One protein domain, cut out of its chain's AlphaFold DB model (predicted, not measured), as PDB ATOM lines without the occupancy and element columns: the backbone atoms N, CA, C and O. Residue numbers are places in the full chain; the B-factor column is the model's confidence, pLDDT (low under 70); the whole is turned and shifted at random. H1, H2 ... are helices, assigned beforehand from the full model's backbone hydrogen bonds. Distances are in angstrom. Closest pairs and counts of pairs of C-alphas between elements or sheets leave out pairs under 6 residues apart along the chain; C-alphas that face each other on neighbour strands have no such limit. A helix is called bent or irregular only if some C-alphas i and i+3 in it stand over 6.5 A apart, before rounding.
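This is residues 39 to 141 of the 257 residues of an uncharacterized protein of Denitratisoma oestradiolicum (UniProt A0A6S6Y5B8). One long helix, H1, runs through the middle of the domain, with the other parts set round it. H2 folds back beside the last part of H1 as a helical hairpin, H3 crosses the first half of H1 and folds over on itself at one end of the domain, H4 packs on H3, and H5 crosses the last turns of H1 and packs on H2 at the other end; a long stretch with no named element, residues 109 to 120, runs back between H4 and H5. The printed part has 103 residues with five named helices, in the order H1 H2 H3 H4 H5, and no named strand; the class is all helix, and the helices are mostly crossed. The whole is compact, with a radius of gyration of the C-alphas of 14.3 A, and only just elongated, with spans of 43 by 28 by 20 A.

H1, residues 39 to 59, is the hub, the helix that touches most others, four in number. H2, residues 64 to 76, touches H1 through residues 66 to 70 alone, beside residues 54 to 57 of H1; the closest C-alphas are those of Ala 57 and Tyr 70, 6.5 A apart. These two form a helical hairpin, at a shallow tilt of 20 degrees, opposite ways. H3, residues 78 to 99, touches H1 with residues 81 to 91 alone, and the closest C-alphas are those of Gln 43 and Ala 84, 4.9 A apart. The tilt of H1 and H3 is 68 degrees, steep but only just short of about perpendicular, and they run opposite ways. H2 and H3 meet only through their link. H3 has a kink of 144 degrees near residue 93 and is irregular, with C-alphas 92 and 95 at 9.5 A. H4, residues 102 to 108, touches H3 at residues 85 to 92 alone; the closest C-alphas, of Tyr 92 and Ala 108, are 7.0 A apart, and the steep tilt is 55 degrees, the same way. H4 only just touches H1, with 3 pairs of C-alphas within 8 A, the closest those of His 51 and Ala 106 at 7.4 A. H5, residues 121 to 135, is irregular too, with C-alphas 129 and 132 at 7.3 A. It touches H2, with the closest C-alphas, of Ala 69 and Pro 132, 5.3 A apart, at a steep tilt of 43 degrees, the same way. Residues 124 to 128 of H5 touch residues 56 to 59 of H1, with the C-alphas of Leu 56 and Cys 128 closest at 7.5 A. H5 is apart from H3 and from H4, and H2 is apart from H4. In H1, H2 and H4 every O i to N i+4 pair is within hydrogen-bond range; in H3 it is 13 of 18 and in H5 9 of 11.

H1 begins at C-alpha 39, (-27.411, -9.514, -11.927), and measures 30.8 A to C-alpha 59 at (-44.887, -24.818, 8.235). H2 measures 18.4 A from Glu 64 to Ala 76. H3, the longest helix by residues with 22, spans 17.9 A from Gly 78 to Glu 99. H4 has seven residues, Asp 102 to Ala 108. H5 measures 21.0 A from Lys 121 to Leu 135, where C-alpha 135 lies at (-29.477, -25.349, 6.701).

The two C-alphas farthest apart are those of Arg 95 and Pro 122, at 44.3 A. The printed part has no cut. The links H1 to H2, H2 to H3 and H3 to H4 are tight, and the 12-residue link H4 to H5 is long. The mean pLDDT of the printed part is 91.1; residues 117 to 119, in that long link, are under 70.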
ATOM      1  N   ARG A  39     -27.507 -10.074 -13.283       83.50
ATOM      2  CA  ARG A  39     -27.411  -9.514 -11.927       83.50
ATOM      3  C   ARG A  39     -28.747  -9.551 -11.183       83.50
ATOM      4  O   ARG A  39     -28.763  -9.888 -10.008       83.50
ATOM      5  N   ILE A  40     -29.854  -9.220 -11.850       90.88
ATOM      6  CA  ILE A  40     -31.187  -9.295 -11.242       90.88
ATOM      7  C   ILE A  40     -31.567 -10.756 -11.024       90.88
ATOM      8  O   ILE A  40     -31.956 -11.104  -9.916       90.88
ATOM      9  N   LEU A  41     -31.365 -11.619 -12.022       90.75
ATOM     10  CA  LEU A  41     -31.637 -13.053 -11.935       90.75
ATOM     11  C   LEU A  41     -30.969 -13.708 -10.719       90.75
ATOM     12  O   LEU A  41     -31.587 -14.519 -10.030       90.75
ATOM     13  N   LEU A  42     -29.732 -13.315 -10.412       87.62
ATOM     14  CA  LEU A  42     -29.038 -13.756  -9.207       87.62
ATOM     15  C   LEU A  42     -29.789 -13.363  -7.925       87.62
ATOM     16  O   LEU A  42     -30.045 -14.224  -7.081       87.62
ATOM     17  N   GLN A  43     -30.210 -12.102  -7.799       92.50
ATOM     18  CA  GLN A  43     -30.997 -11.655  -6.644       92.50
ATOM     19  C   GLN A  43     -32.339 -12.394  -6.549       92.50
ATOM     20  O   GLN A  43     -32.757 -12.780  -5.460       92.50
ATOM     21  N   GLN A  44     -32.990 -12.657  -7.688       94.50
ATOM     22  CA  GLN A  44     -34.248 -13.408  -7.754       94.50
ATOM     23  C   GLN A  44     -34.069 -14.856  -7.269       94.50
ATOM     24  O   GLN A  44     -34.918 -15.375  -6.544       94.50
ATOM     25  N   ARG A  45     -32.954 -15.510  -7.627       92.62
ATOM     26  CA  ARG A  45     -32.614 -16.862  -7.152       92.62
ATOM     27  C   ARG A  45     -32.365 -16.880  -5.644       92.62
ATOM     28  O   ARG A  45     -32.890 -17.759  -4.964       92.62
ATOM     29  N   LEU A  46     -31.593 -15.923  -5.129       92.31
ATOM     30  CA  LEU A  46     -31.295 -15.816  -3.699       92.31
ATOM     31  C   LEU A  46     -32.575 -15.606  -2.895       92.31
ATOM     32  O   LEU A  46     -32.861 -16.368  -1.973       92.31
ATOM     33  N   PHE A  47     -33.373 -14.613  -3.290       95.19
ATOM     34  CA  PHE A  47     -34.645 -14.330  -2.642       95.19
ATOM     35  C   PHE A  47     -35.592 -15.531  -2.719       95.19
ATOM     36  O   PHE A  47     -36.216 -15.868  -1.722       95.19
ATOM     37  N   GLY A  48     -35.666 -16.224  -3.861       94.94
ATOM     38  CA  GLY A  48     -36.493 -17.423  -4.009       94.94
ATOM     39  C   GLY A  48     -36.098 -18.555  -3.054       94.94
ATOM     40  O   GLY A  48     -36.974 -19.167  -2.444       94.94
ATOM     41  N   LEU A  49     -34.796 -18.800  -2.868       94.38
ATOM     42  CA  LEU A  49     -34.300 -19.770  -1.883       94.38
ATOM     43  C   LEU A  49     -34.643 -19.341  -0.453       94.38
ATOM     44  O   LEU A  49     -35.163 -20.146   0.319       94.38
ATOM     45  N   TYR A  50     -34.403 -18.072  -0.118       95.62
ATOM     46  CA  TYR A  50     -34.772 -17.501   1.175       95.62
ATOM     47  C   TYR A  50     -36.269 -17.645   1.471       95.62
ATOM     48  O   TYR A  50     -36.655 -18.106   2.548       95.62
ATOM     49  N   HIS A  51     -37.107 -17.299   0.499       96.50
ATOM     50  CA  HIS A  51     -38.556 -17.387   0.594       96.50
ATOM     51  C   HIS A  51     -39.010 -18.833   0.808       96.50
ATOM     52  O   HIS A  51     -39.752 -19.111   1.745       96.50
ATOM     53  N   GLY A  52     -38.496 -19.779   0.017       94.44
ATOM     54  CA  GLY A  52     -38.810 -21.202   0.172       94.44
ATOM     55  C   GLY A  52     -38.431 -21.764   1.547       94.44
ATOM     56  O   GLY A  52     -39.232 -22.466   2.162       94.44
ATOM     57  N   VAL A  53     -37.248 -21.414   2.065       95.06
ATOM     58  CA  VAL A  53     -36.824 -21.798   3.425       95.06
ATOM     59  C   VAL A  53     -37.735 -21.173   4.483       95.06
ATOM     60  O   VAL A  53     -38.110 -21.853   5.433       95.06
ATOM     61  N   SER A  54     -38.130 -19.910   4.304       94.69
ATOM     62  CA  SER A  54     -39.038 -19.208   5.223       94.69
ATOM     63  C   SER A  54     -40.418 -19.868   5.275       94.69
ATOM     64  O   SER A  54     -40.969 -20.050   6.358       94.69
ATOM     65  N   LEU A  55     -40.952 -20.276   4.119       94.38
ATOM     66  CA  LEU A  55     -42.220 -21.000   4.035       94.38
ATOM     67  C   LEU A  55     -42.152 -22.365   4.731       94.38
ATOM     68  O   LEU A  55     -43.067 -22.715   5.473       94.38
ATOM     69  N   LEU A  56     -41.071 -23.122   4.520       93.69
ATOM     70  CA  LEU A  56     -40.890 -24.417   5.175       93.69
ATOM     71  C   LEU A  56     -40.717 -24.266   6.687       93.69
ATOM     72  O   LEU A  56     -41.390 -24.961   7.438       93.69
ATOM     73  N   ALA A  57     -39.888 -23.326   7.142       93.19
ATOM     74  CA  ALA A  57     -39.717 -23.055   8.566       93.19
ATOM     75  C   ALA A  57     -41.040 -22.644   9.234       93.19
ATOM     76  O   ALA A  57     -41.334 -23.111  10.330       93.19
ATOM     77  N   GLY A  58     -41.860 -21.828   8.558       92.06
ATOM     78  CA  GLY A  58     -43.195 -21.457   9.034       92.06
ATOM     79  C   GLY A  58     -44.170 -22.637   9.100       92.06
ATOM     80  O   GLY A  58     -44.976 -22.708  10.017       92.06
ATOM     81  N   ALA A  59     -44.079 -23.597   8.179       91.25
ATOM     82  CA  ALA A  59     -44.887 -24.818   8.235       91.25
ATOM     83  C   ALA A  59     -44.412 -25.823   9.303       91.25
ATOM     84  O   ALA A  59     -45.167 -26.716   9.684       91.25
ATOM     85  N   CYS A  60     -43.177 -25.676   9.788       90.69
ATOM     86  CA  CYS A  60     -42.574 -26.478  10.850       90.69
ATOM     87  C   CYS A  60     -42.638 -25.798  12.232       90.69
ATOM     88  O   CYS A  60     -41.906 -26.198  13.134       90.69
ATOM     89  N   ASP A  61     -43.472 -24.767  12.409       79.56
ATOM     90  CA  ASP A  61     -43.487 -23.855  13.567       79.56
ATOM     91  C   ASP A  61     -43.600 -24.521  14.952       79.56
ATOM     92  O   ASP A  61     -43.185 -23.936  15.952       79.56
ATOM     93  N   ARG A  62     -44.120 -25.749  15.019       79.25
ATOM     94  CA  ARG A  62     -44.239 -26.538  16.257       79.25
ATOM     95  C   ARG A  62     -42.934 -27.193  16.716       79.25
ATOM     96  O   ARG A  62     -42.895 -27.708  17.830       79.25
ATOM     97  N   ASP A  63     -41.900 -27.211  15.879       86.12
ATOM     98  CA  ASP A  63     -40.593 -27.790  16.192       86.12
ATOM     99  C   ASP A  63     -39.600 -26.688  16.606       86.12
ATOM    100  O   ASP A  63     -39.149 -25.865  15.801       86.12
ATOM    101  N   GLU A  64     -39.245 -26.671  17.892       90.00
ATOM    102  CA  GLU A  64     -38.339 -25.670  18.457       90.00
ATOM    103  C   GLU A  64     -36.922 -25.751  17.866       90.00
ATOM    104  O   GLU A  64     -36.291 -24.714  17.629       90.00
ATOM    105  N   ALA A  65     -36.429 -26.960  17.575       90.31
ATOM    106  CA  ALA A  65     -35.105 -27.158  16.994       90.31
ATOM    107  C   ALA A  65     -35.049 -26.600  15.566       90.31
ATOM    108  O   ALA A  65     -34.073 -25.934  15.194       90.31
ATOM    109  N   VAL A  66     -36.124 -26.789  14.792       93.44
ATOM    110  CA  VAL A  66     -36.294 -26.161  13.476       93.44
ATOM    111  C   VAL A  66     -36.330 -24.642  13.595       93.44
ATOM    112  O   VAL A  66     -35.579 -23.955  12.896       93.44
ATOM    113  N   GLY A  67     -37.143 -24.105  14.507       93.56
ATOM    114  CA  GLY A  67     -37.242 -22.663  14.728       93.56
ATOM    115  C   GLY A  67     -35.895 -22.029  15.095       93.56
ATOM    116  O   GLY A  67     -35.528 -20.982  14.554       93.56
ATOM    117  N   ALA A  68     -35.124 -22.670  15.977       94.81
ATOM    118  CA  ALA A  68     -33.795 -22.210  16.375       94.81
ATOM    119  C   ALA A  68     -32.782 -22.268  15.220       94.81
ATOM    120  O   ALA A  68     -32.026 -21.313  15.013       94.81
ATOM    121  N   ALA A  69     -32.773 -23.358  14.446       96.00
ATOM    122  CA  ALA A  69     -31.896 -23.499  13.286       96.00
ATOM    123  C   ALA A  69     -32.210 -22.460  12.201       96.00
ATOM    124  O   ALA A  69     -31.287 -21.838  11.674       96.00
ATOM    125  N   TYR A  70     -33.494 -22.226  11.919       96.06
ATOM    126  CA  TYR A  70     -33.928 -21.216  10.960       96.06
ATOM    127  C   TYR A  70     -33.526 -19.801  11.383       96.06
ATOM    128  O   TYR A  70     -32.983 -19.073  10.559       96.06
ATOM    129  N   ARG A  71     -33.727 -19.411  12.653       96.00
ATOM    130  CA  ARG A  71     -33.306 -18.083  13.142       96.00
ATOM    131  C   ARG A  71     -31.803 -17.875  12.977       96.00
ATOM    132  O   ARG A  71     -31.399 -16.921  12.325       96.00
ATOM    133  N   ARG A  72     -30.989 -18.824  13.454       96.19
ATOM    134  CA  ARG A  72     -29.524 -18.770  13.309       96.19
ATOM    135  C   ARG A  72     -29.100 -18.661  11.845       96.19
ATOM    136  O   ARG A  72     -28.220 -17.873  11.513       96.19
ATOM    137  N   TRP A  73     -29.712 -19.462  10.976       96.69
ATOM    138  CA  TRP A  73     -29.442 -19.417   9.545       96.69
ATOM    139  C   TRP A  73     -29.821 -18.056   8.950       96.69
ATOM    140  O   TRP A  73     -28.987 -17.427   8.306       96.69
ATOM    141  N   ARG A  74     -31.039 -17.566   9.212       95.69
ATOM    142  CA  ARG A  74     -31.539 -16.276   8.721       95.69
ATOM    143  C   ARG A  74     -30.630 -15.125   9.143       95.69
ATOM    144  O   ARG A  74     -30.324 -14.282   8.307       95.69
ATOM    145  N   ASP A  75     -30.193 -15.114  10.399       95.50
ATOM    146  CA  ASP A  75     -29.310 -14.078  10.935       95.50
ATOM    147  C   ASP A  75     -27.956 -14.093  10.212       95.50
ATOM    148  O   ASP A  75     -27.493 -13.053   9.749       95.50
ATOM    149  N   ALA A  76     -27.376 -15.279   9.992       94.31
ATOM    150  CA  ALA A  76     -26.145 -15.433   9.214       94.31
ATOM    151  C   ALA A  76     -26.294 -15.012   7.736       94.31
ATOM    152  O   ALA A  76     -25.315 -14.621   7.107       94.31
ATOM    153  N   GLN A  77     -27.507 -15.078   7.173       94.38
ATOM    154  CA  GLN A  77     -27.801 -14.667   5.793       94.38
ATOM    155  C   GLN A  77     -28.303 -13.215   5.672       94.38
ATOM    156  O   GLN A  77     -28.600 -12.763   4.561       94.38
ATOM    157  N   GLY A  78     -28.428 -12.483   6.785       91.94
ATOM    158  CA  GLY A  78     -29.193 -11.236   6.868       91.94
ATOM    159  C   GLY A  78     -28.779 -10.169   5.854       91.94
ATOM    160  O   GLY A  78     -29.634  -9.620   5.158       91.94
ATOM    161  N   GLU A  79     -27.475  -9.918   5.711       91.00
ATOM    162  CA  GLU A  79     -26.951  -8.924   4.763       91.00
ATOM    163  C   GLU A  79     -27.265  -9.285   3.306       91.00
ATOM    164  O   GLU A  79     -27.714  -8.437   2.532       91.00
ATOM    165  N   ALA A  80     -27.091 -10.555   2.935       90.38
ATOM    166  CA  ALA A  80     -27.342 -11.028   1.577       90.38
ATOM    167  C   ALA A  80     -28.838 -10.964   1.223       90.38
ATOM    168  O   ALA A  80     -29.207 -10.528   0.130       90.38
ATOM    169  N   ILE A  81     -29.708 -11.325   2.171       93.56
ATOM    170  CA  ILE A  81     -31.165 -11.198   2.023       93.56
ATOM    171  C   ILE A  81     -31.561  -9.722   1.888       93.56
ATOM    172  O   ILE A  81     -32.363  -9.379   1.018       93.56
ATOM    173  N   ALA A  82     -30.997  -8.834   2.712       93.06
ATOM    174  CA  ALA A  82     -31.282  -7.402   2.658       93.06
ATOM    175  C   ALA A  82     -30.847  -6.777   1.322       93.06
ATOM    176  O   ALA A  82     -31.613  -6.021   0.719       93.06
ATOM    177  N   ALA A  83     -29.659  -7.133   0.824       90.88
ATOM    178  CA  ALA A  83     -29.172  -6.691  -0.479       90.88
ATOM    179  C   ALA A  83     -30.090  -7.162  -1.619       90.88
ATOM    180  O   ALA A  83     -30.490  -6.351  -2.458       90.88
ATOM    181  N   ALA A  84     -30.490  -8.439  -1.610       93.56
ATOM    182  CA  ALA A  84     -31.407  -8.985  -2.606       93.56
ATOM    183  C   ALA A  84     -32.771  -8.285  -2.574       93.56
ATOM    184  O   ALA A  84     -33.267  -7.868  -3.618       93.56
ATOM    185  N   ARG A  85     -33.359  -8.084  -1.387       95.31
ATOM    186  CA  ARG A  85     -34.623  -7.342  -1.232       95.31
ATOM    187  C   ARG A  85     -34.531  -5.933  -1.796       95.31
ATOM    188  O   ARG A  85     -35.426  -5.514  -2.519       95.31
ATOM    189  N   ASN A  86     -33.450  -5.216  -1.496       94.81
ATOM    190  CA  ASN A  86     -33.269  -3.845  -1.958       94.81
ATOM    191  C   ASN A  86     -33.132  -3.784  -3.488       94.81
ATOM    192  O   ASN A  86     -33.858  -3.041  -4.152       94.81
ATOM    193  N   ASP A  87     -32.263  -4.615  -4.066       94.19
ATOM    194  CA  ASP A  87     -32.059  -4.665  -5.516       94.19
ATOM    195  C   ASP A  87     -33.341  -5.082  -6.259       94.19
ATOM    196  O   ASP A  87     -33.702  -4.463  -7.265       94.19
ATOM    197  N   LEU A  88     -34.071  -6.080  -5.750       96.31
ATOM    198  CA  LEU A  88     -35.347  -6.508  -6.328       96.31
ATOM    199  C   LEU A  88     -36.448  -5.463  -6.139       96.31
ATOM    200  O   LEU A  88     -37.223  -5.225  -7.065       96.31
ATOM    201  N   GLY A  89     -36.490  -4.795  -4.987       96.31
ATOM    202  CA  GLY A  89     -37.399  -3.688  -4.716       96.31
ATOM    203  C   GLY A  89     -37.239  -2.578  -5.752       96.31
ATOM    204  O   GLY A  89     -38.211  -2.171  -6.392       96.31
ATOM    205  N   ARG A  90     -35.993  -2.151  -6.005       95.62
ATOM    206  CA  ARG A  90     -35.675  -1.161  -7.051       95.62
ATOM    207  C   ARG A  90     -36.051  -1.661  -8.438       95.62
ATOM    208  O   ARG A  90     -36.590  -0.897  -9.241       95.62
ATOM    209  N   TYR A  91     -35.779  -2.931  -8.729       95.25
ATOM    210  CA  TYR A  91     -36.069  -3.513 -10.033       95.25
ATOM    211  C   TYR A  91     -37.571  -3.546 -10.341       95.25
ATOM    212  O   TYR A  91     -37.972  -3.104 -11.421       95.25
ATOM    213  N   TYR A  92     -38.390  -4.027  -9.403       95.25
ATOM    214  CA  TYR A  92     -39.824  -4.231  -9.607       95.25
ATOM    215  C   TYR A  92     -40.667  -2.983  -9.355       95.25
ATOM    216  O   TYR A  92     -41.611  -2.737 -10.106       95.25
ATOM    217  N   PHE A  93     -40.329  -2.197  -8.333       94.38
ATOM    218  CA  PHE A  93     -41.190  -1.131  -7.804       94.38
ATOM    219  C   PHE A  93     -40.574   0.273  -7.914       94.38
ATOM    220  O   PHE A  93     -41.234   1.273  -7.626       94.38
ATOM    221  N   GLY A  94     -39.317   0.390  -8.356       90.94
ATOM    222  CA  GLY A  94     -38.672   1.679  -8.613       90.94
ATOM    223  C   GLY A  94     -38.598   2.557  -7.370       90.94
ATOM    224  O   GLY A  94     -37.937   2.204  -6.399       90.94
ATOM    225  N   ARG A  95     -39.275   3.711  -7.397       89.69
ATOM    226  CA  ARG A  95     -39.272   4.665  -6.274       89.69
ATOM    227  C   ARG A  95     -39.882   4.103  -4.984       89.69
ATOM    228  O   ARG A  95     -39.544   4.587  -3.916       89.69
ATOM    229  N   PHE A  96     -40.723   3.073  -5.085       90.88
ATOM    230  CA  PHE A  96     -41.361   2.412  -3.942       90.88
ATOM    231  C   PHE A  96     -40.545   1.224  -3.409       90.88
ATOM    232  O   PHE A  96     -41.048   0.409  -2.642       90.88
ATOM    233  N   ALA A  97     -39.280   1.088  -3.823       91.06
ATOM    234  CA  ALA A  97     -38.417  -0.026  -3.436       91.06
ATOM    235  C   ALA A  97     -38.317  -0.235  -1.920       91.06
ATOM    236  O   ALA A  97     -38.301  -1.375  -1.468       91.06
ATOM    237  N   ALA A  98     -38.243   0.855  -1.153       89.75
ATOM    238  CA  ALA A  98     -38.100   0.805   0.301       89.75
ATOM    239  C   ALA A  98     -39.372   0.317   1.017       89.75
ATOM    240  O   ALA A  98     -39.291  -0.148   2.149       89.75
ATOM    241  N   GLU A  99     -40.529   0.407   0.359       91.69
ATOM    242  CA  GLU A  99     -41.830  -0.015   0.890       91.69
ATOM    243  C   GLU A  99     -42.147  -1.479   0.540       91.69
ATOM    244  O   GLU A  99     -43.109  -2.049   1.053       91.69
ATOM    245  N   ALA A 100     -41.355  -2.096  -0.346       93.06
ATOM    246  CA  ALA A 100     -41.610  -3.440  -0.839       93.06
ATOM    247  C   ALA A 100     -41.419  -4.493   0.261       93.06
ATOM    248  O   ALA A 100     -40.314  -4.747   0.741       93.06
ATOM    249  N   THR A 101     -42.516  -5.153   0.614       94.31
ATOM    250  CA  THR A 101     -42.538  -6.304   1.519       94.31
ATOM    251  C   THR A 101     -42.085  -7.585   0.816       94.31
ATOM    252  O   THR A 101     -42.153  -7.711  -0.411       94.31
ATOM    253  N   ASP A 102     -41.706  -8.595   1.600       94.31
ATOM    254  CA  ASP A 102     -41.381  -9.929   1.081       94.31
ATOM    255  C   ASP A 102     -42.521 -10.549   0.282       94.31
ATOM    256  O   ASP A 102     -42.286 -11.125  -0.777       94.31
ATOM    257  N   SER A 103     -43.759 -10.409   0.761       94.31
ATOM    258  CA  SER A 103     -44.922 -10.957   0.066       94.31
ATOM    259  C   SER A 103     -45.097 -10.310  -1.311       94.31
ATOM    260  O   SER A 103     -45.313 -11.006  -2.305       94.31
ATOM    261  N   GLN A 104     -44.903  -8.991  -1.413       94.56
ATOM    262  CA  GLN A 104     -44.970  -8.280  -2.691       94.56
ATOM    263  C   GLN A 104     -43.821  -8.667  -3.632       94.56
ATOM    264  O   GLN A 104     -44.053  -8.824  -4.832       94.56
ATOM    265  N   LEU A 105     -42.605  -8.860  -3.112       95.88
ATOM    266  CA  LEU A 105     -41.462  -9.354  -3.887       95.88
ATOM    267  C   LEU A 105     -41.705 -10.780  -4.399       95.88
ATOM    268  O   LEU A 105     -41.532 -11.048  -5.589       95.88
ATOM    269  N   ALA A 106     -42.182 -11.674  -3.532       95.94
ATOM    270  CA  ALA A 106     -42.571 -13.033  -3.890       95.94
ATOM    271  C   ALA A 106     -43.679 -13.031  -4.955       95.94
ATOM    272  O   ALA A 106     -43.586 -13.755  -5.942       95.94
ATOM    273  N   GLN A 107     -44.679 -12.156  -4.828       94.50
ATOM    274  CA  GLN A 107     -45.734 -12.007  -5.828       94.50
ATOM    275  C   GLN A 107     -45.200 -11.455  -7.161       94.50
ATOM    276  O   GLN A 107     -45.621 -11.906  -8.222       94.50
ATOM    277  N   ALA A 108     -44.282 -10.481  -7.143       94.19
ATOM    278  CA  ALA A 108     -43.646  -9.960  -8.358       94.19
ATOM    279  C   ALA A 108     -42.845 -11.040  -9.104       94.19
ATOM    280  O   ALA A 108     -42.830 -11.055 -10.333       94.19
ATOM    281  N   LEU A 109     -42.252 -11.973  -8.358       94.94
ATOM    282  CA  LEU A 109     -41.548 -13.145  -8.875       94.94
ATOM    283  C   LEU A 109     -42.465 -14.293  -9.324       94.94
ATOM    284  O   LEU A 109     -41.980 -15.230  -9.951       94.94
ATOM    285  N   GLY A 110     -43.761 -14.252  -9.000       93.19
ATOM    286  CA  GLY A 110     -44.679 -15.369  -9.239       93.19
ATOM    287  C   GLY A 110     -44.477 -16.554  -8.284       93.19
ATOM    288  O   GLY A 110     -44.829 -17.682  -8.620       93.19
ATOM    289  N   LEU A 111     -43.900 -16.322  -7.103       94.31
ATOM    290  CA  LEU A 111     -43.716 -17.345  -6.075       94.31
ATOM    291  C   LEU A 111     -45.001 -17.547  -5.263       94.31
ATOM    292  O   LEU A 111     -45.743 -16.600  -4.975       94.31
ATOM    293  N   LYS A 112     -45.225 -18.793  -4.838       92.06
ATOM    294  CA  LYS A 112     -46.307 -19.145  -3.910       92.06
ATOM    295  C   LYS A 112     -46.136 -18.406  -2.586       92.06
ATOM    296  O   LYS A 112     -45.014 -18.212  -2.135       92.06
ATOM    297  N   GLN A 113     -47.242 -18.019  -1.958       91.50
ATOM    298  CA  GLN A 113     -47.232 -17.308  -0.671       91.50
ATOM    299  C   GLN A 113     -47.322 -18.253   0.533       91.50
ATOM    300  O   GLN A 113     -47.027 -17.856   1.653       91.50
ATOM    301  N   THR A 114     -47.714 -19.502   0.297       89.25
ATOM    302  CA  THR A 114     -47.855 -20.561   1.297       89.25
ATOM    303  C   THR A 114     -47.359 -21.878   0.704       89.25
ATOM    304  O   THR A 114     -47.290 -22.024  -0.520       89.25
ATOM    305  N   LEU A 115     -47.000 -22.845   1.552       85.50
ATOM    306  CA  LEU A 115     -46.837 -24.224   1.091       85.50
ATOM    307  C   LEU A 115     -48.220 -24.816   0.819       85.50
ATOM    308  O   LEU A 115     -49.135 -24.668   1.630       85.50
ATOM    309  N   ASP A 116     -48.376 -25.452  -0.338       72.44
ATOM    310  CA  ASP A 116     -49.634 -26.097  -0.702       72.44
ATOM    311  C   ASP A 116     -49.936 -27.256   0.251       72.44
ATOM    312  O   ASP A 116     -49.045 -28.014   0.637       72.44
ATOM    313  N   ALA A 117     -51.225 -27.472   0.521       61.62
ATOM    314  CA  ALA A 117     -51.720 -28.632   1.262       61.62
ATOM    315  C   ALA A 117     -51.415 -29.985   0.578       61.62
ATOM    316  O   ALA A 117     -51.698 -31.037   1.148       61.62
ATOM    317  N   THR A 118     -50.859 -29.972  -0.639       62.31
ATOM    318  CA  THR A 118     -50.406 -31.166  -1.364       62.31
ATOM    319  C   THR A 118     -49.125 -31.765  -0.793       62.31
ATOM    320  O   THR A 118     -48.881 -32.942  -1.034       62.31
ATOM    321  N   LEU A 119     -48.322 -30.999  -0.039       65.56
ATOM    322  CA  LEU A 119     -47.283 -31.579   0.817       65.56
ATOM    323  C   LEU A 119     -47.997 -32.370   1.912       65.56
ATOM    324  O   LEU A 119     -48.498 -31.807   2.888       65.56
ATOM    325  N   GLY A 120     -48.104 -33.683   1.718       70.00
ATOM    326  CA  GLY A 120     -48.742 -34.560   2.690       70.00
ATOM    327  C   GLY A 120     -48.064 -34.432   4.056       70.00
ATOM    328  O   GLY A 120     -46.858 -34.195   4.146       70.00
ATOM    329  N   LYS A 121     -48.819 -34.639   5.143       79.25
ATOM    330  CA  LYS A 121     -48.279 -34.595   6.518       79.25
ATOM    331  C   LYS A 121     -46.974 -35.403   6.703       79.25
ATOM    332  O   LYS A 121     -46.098 -34.902   7.402       79.25
ATOM    333  N   PRO A 122     -46.798 -36.596   6.090       84.06
ATOM    334  CA  PRO A 122     -45.541 -37.340   6.191       84.06
ATOM    335  C   PRO A 122     -44.350 -36.642   5.517       84.06
ATOM    336  O   PRO A 122     -43.265 -36.602   6.092       84.06
ATOM    337  N   GLU A 123     -44.547 -36.064   4.329       86.25
ATOM    338  CA  GLU A 123     -43.488 -35.364   3.588       86.25
ATOM    339  C   GLU A 123     -43.063 -34.086   4.306       86.25
ATOM    340  O   GLU A 123     -41.869 -33.830   4.460       86.25
ATOM    341  N   LEU A 124     -44.036 -33.319   4.814       88.81
ATOM    342  CA  LEU A 124     -43.755 -32.142   5.630       88.81
ATOM    343  C   LEU A 124     -43.004 -32.531   6.911       88.81
ATOM    344  O   LEU A 124     -42.007 -31.896   7.240       88.81
ATOM    345  N   GLY A 125     -43.416 -33.604   7.594       89.44
ATOM    346  CA  GLY A 125     -42.724 -34.104   8.785       89.44
ATOM    347  C   GLY A 125     -41.261 -34.472   8.518       89.44
ATOM    348  O   GLY A 125     -40.375 -34.057   9.265       89.44
ATOM    349  N   ALA A 126     -40.986 -35.185   7.421       90.50
ATOM    350  CA  ALA A 126     -39.621 -35.533   7.018       90.50
ATOM    351  C   ALA A 126     -38.782 -34.295   6.642       90.50
ATOM    352  O   ALA A 126     -37.598 -34.205   6.986       90.50
ATOM    353  N   ALA A 127     -39.394 -33.317   5.968       91.31
ATOM    354  CA  ALA A 127     -38.742 -32.056   5.638       91.31
ATOM    355  C   ALA A 127     -38.401 -31.251   6.902       91.31
ATOM    356  O   ALA A 127     -37.276 -30.770   7.021       91.31
ATOM    357  N   CYS A 128     -39.318 -31.164   7.871       93.00
ATOM    358  CA  CYS A 128     -39.071 -30.497   9.150       93.00
ATOM    359  C   CYS A 128     -37.937 -31.174   9.929       93.00
ATOM    360  O   CYS A 128     -36.997 -30.498  10.340       93.00
ATOM    361  N   ALA A 129     -37.956 -32.506  10.039       93.56
ATOM    362  CA  ALA A 129     -36.943 -33.263  10.778       93.56
ATOM    363  C   ALA A 129     -35.515 -33.068  10.234       93.56
ATOM    364  O   ALA A 129     -34.548 -33.076  10.992       93.56
ATOM    365  N   THR A 130     -35.369 -32.881   8.919       94.50
ATOM    366  CA  THR A 130     -34.058 -32.741   8.259       94.50
ATOM    367  C   THR A 130     -33.636 -31.290   8.025       94.50
ATOM    368  O   THR A 130     -32.478 -31.035   7.679       94.50
ATOM    369  N   LEU A 131     -34.533 -30.320   8.234       94.75
ATOM    370  CA  LEU A 131     -34.266 -28.908   7.964       94.75
ATOM    371  C   LEU A 131     -33.052 -28.355   8.740       94.75
ATOM    372  O   LEU A 131     -32.232 -27.685   8.108       94.75
ATOM    373  N   PRO A 132     -32.845 -28.643  10.043       95.50
ATOM    374  CA  PRO A 132     -31.684 -28.130  10.772       95.50
ATOM    375  C   PRO A 132     -30.341 -28.557  10.168       95.50
ATOM    376  O   PRO A 132     -29.447 -27.726  10.002       95.50
ATOM    377  N   GLU A 133     -30.211 -29.834   9.797       95.25
ATOM    378  CA  GLU A 133     -29.009 -30.362   9.144       95.25
ATOM    379  C   GLU A 133     -28.857 -29.777   7.737       95.25
ATOM    380  O   GLU A 133     -27.758 -29.415   7.318       95.25
ATOM    381  N   ALA A 134     -29.966 -29.641   7.004       94.62
ATOM    382  CA  ALA A 134     -29.962 -29.056   5.677       94.62
ATOM    383  C   ALA A 134     -29.411 -27.624   5.708       94.62
ATOM    384  O   ALA A 134     -28.488 -27.343   4.949       94.62
ATOM    385  N   LEU A 135     -29.897 -26.756   6.605       95.75
ATOM    386  CA  LEU A 135     -29.477 -25.349   6.701       95.75
ATOM    387  C   LEU A 135     -27.996 -25.155   7.056       95.75
ATOM    388  O   LEU A 135     -27.450 -24.085   6.798       95.75
ATOM    389  N   ALA A 136     -27.328 -26.174   7.602       92.88
ATOM    390  CA  ALA A 136     -25.889 -26.147   7.856       92.88
ATOM    391  C   ALA A 136     -25.039 -26.446   6.603       92.88
ATOM    392  O   ALA A 136     -23.823 -26.260   6.622       92.88
ATOM    393  N   LYS A 137     -25.645 -26.925   5.507       90.50
ATOM    394  CA  LYS A 137     -24.913 -27.309   4.290       90.50
ATOM    395  C   LYS A 137     -24.521 -26.076   3.463       90.50
ATOM    396  O   LYS A 137     -25.328 -25.152   3.341       90.50
ATOM    397  N   PRO A 138     -23.369 -26.097   2.757       86.31
ATOM    398  CA  PRO A 138     -22.911 -24.983   1.912       86.31
ATOM    399  C   PRO A 138     -23.934 -24.488   0.881       86.31
ATOM    400  O   PRO A 138     -23.951 -23.315   0.513       86.31
ATOM    401  N   ARG A 139     -24.841 -25.364   0.428       85.44
ATOM    402  CA  ARG A 139     -25.910 -24.999  -0.513       85.44
ATOM    403  C   ARG A 139     -26.941 -24.004   0.053       85.44
ATOM    404  O   ARG A 139     -27.695 -23.440  -0.735       85.44
ATOM    405  N   TYR A 140     -26.976 -23.785   1.367       91.06
ATOM    406  CA  TYR A 140     -27.807 -22.761   2.011       91.06
ATOM    407  C   TYR A 140     -26.991 -21.591   2.576       91.06
ATOM    408  O   TYR A 140     -27.575 -20.673   3.141       91.06
ATOM    409  N   ASP A 141     -25.670 -21.570   2.388       91.00
ATOM    410  CA  ASP A 141     -24.854 -20.371   2.601       91.00
ATOM    411  C   ASP A 141     -25.061 -19.403   1.422       91.00
ATOM    412  O   ASP A 141     -24.316 -19.398   0.438       91.00
TER     413      ASP A 141